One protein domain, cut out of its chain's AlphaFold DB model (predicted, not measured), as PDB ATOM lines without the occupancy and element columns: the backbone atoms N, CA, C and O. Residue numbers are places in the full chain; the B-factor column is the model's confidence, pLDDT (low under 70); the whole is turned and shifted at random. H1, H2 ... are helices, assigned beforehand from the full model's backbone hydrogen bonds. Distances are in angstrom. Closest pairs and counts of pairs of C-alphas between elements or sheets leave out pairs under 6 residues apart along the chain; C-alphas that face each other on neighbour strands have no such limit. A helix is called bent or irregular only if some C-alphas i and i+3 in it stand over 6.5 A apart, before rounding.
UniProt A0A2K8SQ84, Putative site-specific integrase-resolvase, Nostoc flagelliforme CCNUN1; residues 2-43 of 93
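What this domain is: This is residues 2 to 43 of the 93 residues of the protein "Putative site-specific integrase-resolvase" of Nostoc flagelliforme CCNUN1 (UniProt A0A2K8SQ84). Two helices, H1 and the longer H2, meet near their ends in an open V, and a short third helix, H3, turns aside at the far end of H2. No core is formed: the contacts are few, and residues 2 to 10 of H1 and residues 24 to 43, with most of H2 and the whole of H3, stand free. The printed part has 42 residues with three named helices, in the order H1, H2, H3, and no named strand; its class is all helix. It is only just extended, close to loose, with a radius of gyration of the C-alphas of 13.9 A, and its outline is flat, spanning 40 by 26 by 13 A.

How they stand to each other: H1, residues 2 to 13, is joined by a tight link of 3 residues to H2, residues 17 to 35. The two are close but not clearly touching, with 1 pair of C-alphas within 8 A: those of Leu 12 and Gln 20, 6.6 A apart. Their lines stand at a steep tilt of 46 degrees, and they run opposite ways. Their centres are 16.4 A apart. A tight link of 1 residue joins H2 to H3, residues 37 to 43, and these two meet only through their link. H1 and H3 are apart. In H1 and H2 every backbone O i to N i+4 pair is within hydrogen-bond range. In H3 1 of 3 such pairs is within range, beside 2 of 4 O i to N i+3 pairs.

Where its parts are: H1 begins at Asp 2, with its C-alpha at (20.181, -10.890, 56.429), and ends at Glu 13, 16.5 A from first to last C-alpha. H2, the longest helix with 19 residues, starts at Glu 17, C-alpha at (28.868, -26.455, 40.397), and measures 27.3 A from first to last C-alpha, ending at Glu 35. H3 runs from Arg 37 to Ser 43, whose C-alpha is at (-2.647, -39.029, 50.909), over 10.8 A. H3 is neither bent nor irregular, but only just: C-alphas 39 and 42 are 6.2 A apart.

The domain as a whole: The two C-alphas farthest apart are those of Arg 14 and Leu 42, at 39.8 A. The first and last printed C-alphas, those of Asp 2 and Ser 43, are 36.7 A apart. The printed part has no cut, and no link is long. The mean pLDDT of the printed part is 80.2. Confidence is low, under 70, at residue 2 and residues 37 to 43; the mean pLDDT of H3 is 52, against 88 for H2 and 82 for H1.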
ATOM      1  N   ASP A   2      19.155 -10.670  57.462       58.78
ATOM      2  CA  ASP A   2      20.181 -10.890  56.429       58.78
ATOM      3  C   ASP A   2      21.233 -11.944  56.793       58.78
ATOM      4  O   ASP A   2      21.736 -12.632  55.912       58.78
ATOM      5  N   SER A   3      21.460 -12.210  58.085       78.31
ATOM      6  CA  SER A   3      22.490 -13.164  58.532       78.31
ATOM      7  C   SER A   3      22.259 -14.607  58.075       78.31
ATOM      8  O   SER A   3      23.190 -15.407  58.057       78.31
ATOM      9  N   LEU A   4      21.015 -14.976  57.758       81.75
ATOM     10  CA  LEU A   4      20.677 -16.319  57.285       81.75
ATOM     11  C   LEU A   4      20.895 -16.432  55.769       81.75
ATOM     12  O   LEU A   4      21.494 -17.405  55.320       81.75
ATOM     13  N   LYS A   5      20.509 -15.405  54.999       83.00
ATOM     14  CA  LYS A   5      20.812 -15.314  53.560       83.00
ATOM     15  C   LYS A   5      22.316 -15.249  53.301       83.00
ATOM     16  O   LYS A   5      22.799 -15.971  52.440       83.00
ATOM     17  N   GLU A   6      23.050 -14.455  54.075       85.81
ATOM     18  CA  GLU A   6      24.511 -14.339  53.963       85.81
ATOM     19  C   GLU A   6      25.211 -15.680  54.213       85.81
ATOM     20  O   GLU A   6      26.058 -16.092  53.426       85.81
ATOM     21  N   LYS A   7      24.794 -16.424  55.247       85.62
ATOM     22  CA  LYS A   7      25.328 -17.769  55.523       85.62
ATOM     23  C   LYS A   7      25.020 -18.771  54.413       85.62
ATOM     24  O   LYS A   7      25.842 -19.643  54.144       85.62
ATOM     25  N   ILE A   8      23.838 -18.682  53.802       85.62
ATOM     26  CA  ILE A   8      23.462 -19.551  52.682       85.62
ATOM     27  C   ILE A   8      24.336 -19.239  51.466       85.62
ATOM     28  O   ILE A   8      24.868 -20.171  50.876       85.62
ATOM     29  N   LEU A   9      24.543 -17.958  51.142       86.00
ATOM     30  CA  LEU A   9      25.403 -17.539  50.033       86.00
ATOM     31  C   LEU A   9      26.862 -17.965  50.242       86.00
ATOM     32  O   LEU A   9      27.437 -18.571  49.345       86.00
ATOM     33  N   GLU A  10      27.425 -17.772  51.441       87.81
ATOM     34  CA  GLU A  10      28.793 -18.218  51.762       87.81
ATOM     35  C   GLU A  10      28.953 -19.739  51.585       87.81
ATOM     36  O   GLU A  10      29.984 -20.231  51.120       87.81
ATOM     37  N   LYS A  11      27.928 -20.512  51.962       84.38
ATOM     38  CA  LYS A  11      27.924 -21.970  51.791       84.38
ATOM     39  C   LYS A  11      27.753 -22.378  50.332       84.38
ATOM     40  O   LYS A  11      28.386 -23.346  49.926       84.38
ATOM     41  N   LEU A  12      26.937 -21.657  49.564       84.81
ATOM     42  CA  LEU A  12      26.707 -21.924  48.145       84.81
ATOM     43  C   LEU A  12      27.956 -21.640  47.310       84.81
ATOM     44  O   LEU A  12      28.332 -22.476  46.498       84.81
ATOM     45  N   GLU A  13      28.643 -20.521  47.552       86.19
ATOM     46  CA  GLU A  13      29.866 -20.147  46.823       86.19
ATOM     47  C   GLU A  13      31.021 -21.134  47.031       86.19
ATOM     48  O   GLU A  13      31.882 -21.278  46.167       86.19
ATOM     49  N   ARG A  14      31.048 -21.838  48.169       89.88
ATOM     50  CA  ARG A  14      32.054 -22.873  48.459       89.88
ATOM     51  C   ARG A  14      31.739 -24.234  47.842       89.88
ATOM     52  O   ARG A  14      32.603 -25.111  47.877       89.88
ATOM     53  N   LEU A  15      30.520 -24.446  47.352       88.44
ATOM     54  CA  LEU A  15      30.114 -25.720  46.767       88.44
ATOM     55  C   LEU A  15      30.545 -25.811  45.296       88.44
ATOM     56  O   LEU A  15      30.546 -24.802  44.593       88.44
ATOM     57  N   PRO A  16      30.896 -27.014  44.816       90.06
ATOM     58  CA  PRO A  16      31.147 -27.240  43.400       90.06
ATOM     59  C   PRO A  16      29.848 -27.114  42.586       90.06
ATOM     60  O   PRO A  16      28.749 -27.316  43.104       90.06
ATOM     61  N   GLU A  17      29.982 -26.792  41.300       86.44
ATOM     62  CA  GLU A  17      28.868 -26.455  40.397       86.44
ATOM     63  C   GLU A  17      27.803 -27.563  40.306       86.44
ATOM     64  O   GLU A  17      26.608 -27.286  40.291       86.44
ATOM     65  N   ASN A  18      28.212 -28.834  40.372       87.19
ATOM     66  CA  ASN A  18      27.296 -29.977  40.421       87.19
ATOM     67  C   ASN A  18      26.403 -29.976  41.674       87.19
ATOM     68  O   ASN A  18      25.212 -30.251  41.583       87.19
ATOM     69  N   ALA A  19      26.956 -29.631  42.837       84.56
ATOM     70  CA  ALA A  19      26.186 -29.537  44.072       84.56
ATOM     71  C   ALA A  19      25.294 -28.284  44.089       84.56
ATOM     72  O   ALA A  19      24.209 -28.305  44.664       84.56
ATOM     73  N   GLN A  20      25.716 -27.193  43.441       87.12
ATOM     74  CA  GLN A  20      24.863 -26.014  43.255       87.12
ATOM     75  C   GLN A  20      23.656 -26.326  42.359       87.12
ATOM     76  O   GLN A  20      22.557 -25.850  42.646       87.12
ATOM     77  N   GLN A  21      23.839 -27.167  41.336       88.00
ATOM     78  CA  GLN A  21      22.758 -27.657  40.477       88.00
ATOM     79  C   GLN A  21      21.723 -28.463  41.277       88.00
ATOM     80  O   GLN A  21      20.536 -28.165  41.208       88.00
ATOM     81  N   GLU A  22      22.164 -29.402  42.120       89.44
ATOM     82  CA  GLU A  22      21.267 -30.173  42.999       89.44
ATOM     83  C   GLU A  22      20.481 -29.275  43.970       89.44
ATOM     84  O   GLU A  22      19.299 -29.502  44.230       89.44
ATOM     85  N   VAL A  23      21.118 -28.223  44.500       90.31
ATOM     86  CA  VAL A  23      20.438 -27.238  45.356       90.31
ATOM     87  C   VAL A  23      19.375 -26.468  44.571       90.31
ATOM     88  O   VAL A  23      18.299 -26.207  45.111       90.31
ATOM     89  N   LEU A  24      19.649 -26.114  43.313       90.00
ATOM     90  CA  LEU A  24      18.689 -25.445  42.435       90.00
ATOM     91  C   LEU A  24      17.482 -26.351  42.168       90.00
ATOM     92  O   LEU A  24      16.347 -25.932  42.407       90.00
ATOM     93  N   ASP A  25      17.726 -27.602  41.782       91.69
ATOM     94  CA  ASP A  25      16.681 -28.598  41.541       91.69
ATOM     95  C   ASP A  25      15.820 -28.815  42.798       91.69
ATOM     96  O   ASP A  25      14.589 -28.876  42.732       91.69
ATOM     97  N   PHE A  26      16.444 -28.848  43.980       89.62
ATOM     98  CA  PHE A  26      15.731 -28.971  45.249       89.62
ATOM     99  C   PHE A  26      14.870 -27.741  45.578       89.62
ATOM    100  O   PHE A  26      13.743 -27.884  46.057       89.62
ATOM    101  N   LEU A  27      15.360 -26.526  45.317       90.88
ATOM    102  CA  LEU A  27      14.569 -25.305  45.499       90.88
ATOM    103  C   LEU A  27      13.367 -25.272  44.549       90.88
ATOM    104  O   LEU A  27      12.263 -24.939  44.984       90.88
ATOM    105  N   GLN A  28      13.561 -25.683  43.295       91.25
ATOM    106  CA  GLN A  28      12.486 -25.806  42.312       91.25
ATOM    107  C   GLN A  28      11.444 -26.843  42.752       91.25
ATOM    108  O   GLN A  28      10.241 -26.592  42.673       91.25
ATOM    109  N   PHE A  29      11.888 -27.975  43.302       90.12
ATOM    110  CA  PHE A  29      11.000 -28.968  43.900       90.12
ATOM    111  C   PHE A  29      10.188 -28.399  45.073       90.12
ATOM    112  O   PHE A  29       8.995 -28.675  45.183       90.12
ATOM    113  N   LEU A  30      10.794 -27.598  45.956       88.44
ATOM    114  CA  LEU A  30      10.074 -26.984  47.078       88.44
ATOM    115  C   LEU A  30       9.015 -25.978  46.615       88.44
ATOM    116  O   LEU A  30       7.940 -25.911  47.217       88.44
ATOM    117  N   GLU A  31       9.304 -25.216  45.562       88.94
ATOM    118  CA  GLU A  31       8.352 -24.288  44.949       88.94
ATOM    119  C   GLU A  31       7.180 -25.045  44.315       88.94
ATOM    120  O   GLU A  31       6.028 -24.811  44.690       88.94
ATOM    121  N   TRP A  32       7.477 -26.053  43.487       89.31
ATOM    122  CA  TRP A  32       6.477 -26.957  42.918       89.31
ATOM    123  C   TRP A  32       5.631 -27.628  44.007       89.31
ATOM    124  O   TRP A  32       4.405 -27.643  43.928       89.31
ATOM    125  N   ARG A  33       6.249 -28.136  45.078       82.50
ATOM    126  CA  ARG A  33       5.544 -28.790  46.191       82.50
ATOM    127  C   ARG A  33       4.625 -27.826  46.930       82.50
ATOM    128  O   ARG A  33       3.590 -28.249  47.435       82.50
ATOM    129  N   LYS A  34       5.004 -26.552  47.054       83.31
ATOM    130  CA  LYS A  34       4.168 -25.533  47.697       83.31
ATOM    131  C   LYS A  34       2.920 -25.247  46.862       83.31
ATOM    132  O   LYS A  34       1.847 -25.108  47.443       83.31
ATOM    133  N   GLU A  35       3.069 -25.189  45.543       80.81
ATOM    134  CA  GLU A  35       1.976 -24.976  44.590       80.81
ATOM    135  C   GLU A  35       1.048 -26.202  44.503       80.81
ATOM    136  O   GLU A  35      -0.166 -26.070  44.621       80.81
ATOM    137  N   ASN A  36       1.614 -27.410  44.464       77.12
ATOM    138  CA  ASN A  36       0.877 -28.677  44.348       77.12
ATOM    139  C   ASN A  36       0.488 -29.295  45.703       77.12
ATOM    140  O   ASN A  36       0.005 -30.427  45.786       77.12
ATOM    141  N   ARG A  37       0.661 -28.559  46.810       62.16
ATOM    142  CA  ARG A  37       0.347 -29.051  48.163       62.16
ATOM    143  C   ARG A  37      -1.142 -29.352  48.354       62.16
ATOM    144  O   ARG A  37      -1.470 -30.152  49.223       62.16
ATOM    145  N   GLN A  38      -2.022 -28.732  47.563       56.56
ATOM    146  CA  GLN A  38      -3.458 -29.027  47.585       56.56
ATOM    147  C   GLN A  38      -3.784 -30.415  47.013       56.56
ATOM    148  O   GLN A  38      -4.707 -31.054  47.504       56.56
ATOM    149  N   GLU A  39      -2.999 -30.934  46.064       54.41
ATOM    150  CA  GLU A  39      -3.210 -32.280  45.506       54.41
ATOM    151  C   GLU A  39      -2.628 -33.373  46.417       54.41
ATOM    152  O   GLU A  39      -3.196 -34.454  46.559       54.41
ATOM    153  N   SER A  40      -1.536 -33.076  47.128       49.84
ATOM    154  CA  SER A  40      -0.861 -34.047  48.003       49.84
ATOM    155  C   SER A  40      -1.562 -34.273  49.356       49.84
ATOM    156  O   SER A  40      -1.237 -35.234  50.058       49.84
ATOM    157  N   GLN A  41      -2.534 -33.430  49.729       48.62
ATOM    158  CA  GLN A  41      -3.364 -33.616  50.932       48.62
ATOM    159  C   GLN A  41      -4.350 -34.791  50.824       48.62
ATOM    160  O   GLN A  41      -4.907 -35.197  51.839       48.62
ATOM    161  N   LEU A  42      -4.516 -35.393  49.640       47.75
ATOM    162  CA  LEU A  42      -5.320 -36.606  49.451       47.75
ATOM    163  C   LEU A  42      -4.644 -37.898  49.954       47.75
ATOM    164  O   LEU A  42      -5.276 -38.946  49.917       47.75
ATOM    165  N   SER A  43      -3.398 -37.841  50.445       45.22
ATOM    166  CA  SER A  43      -2.647 -39.029  50.909       45.22
ATOM    167  C   SER A  43      -2.282 -39.037  52.400       45.22
ATOM    168  O   SER A  43      -1.717 -40.013  52.873       45.22
TER     169      SER A  43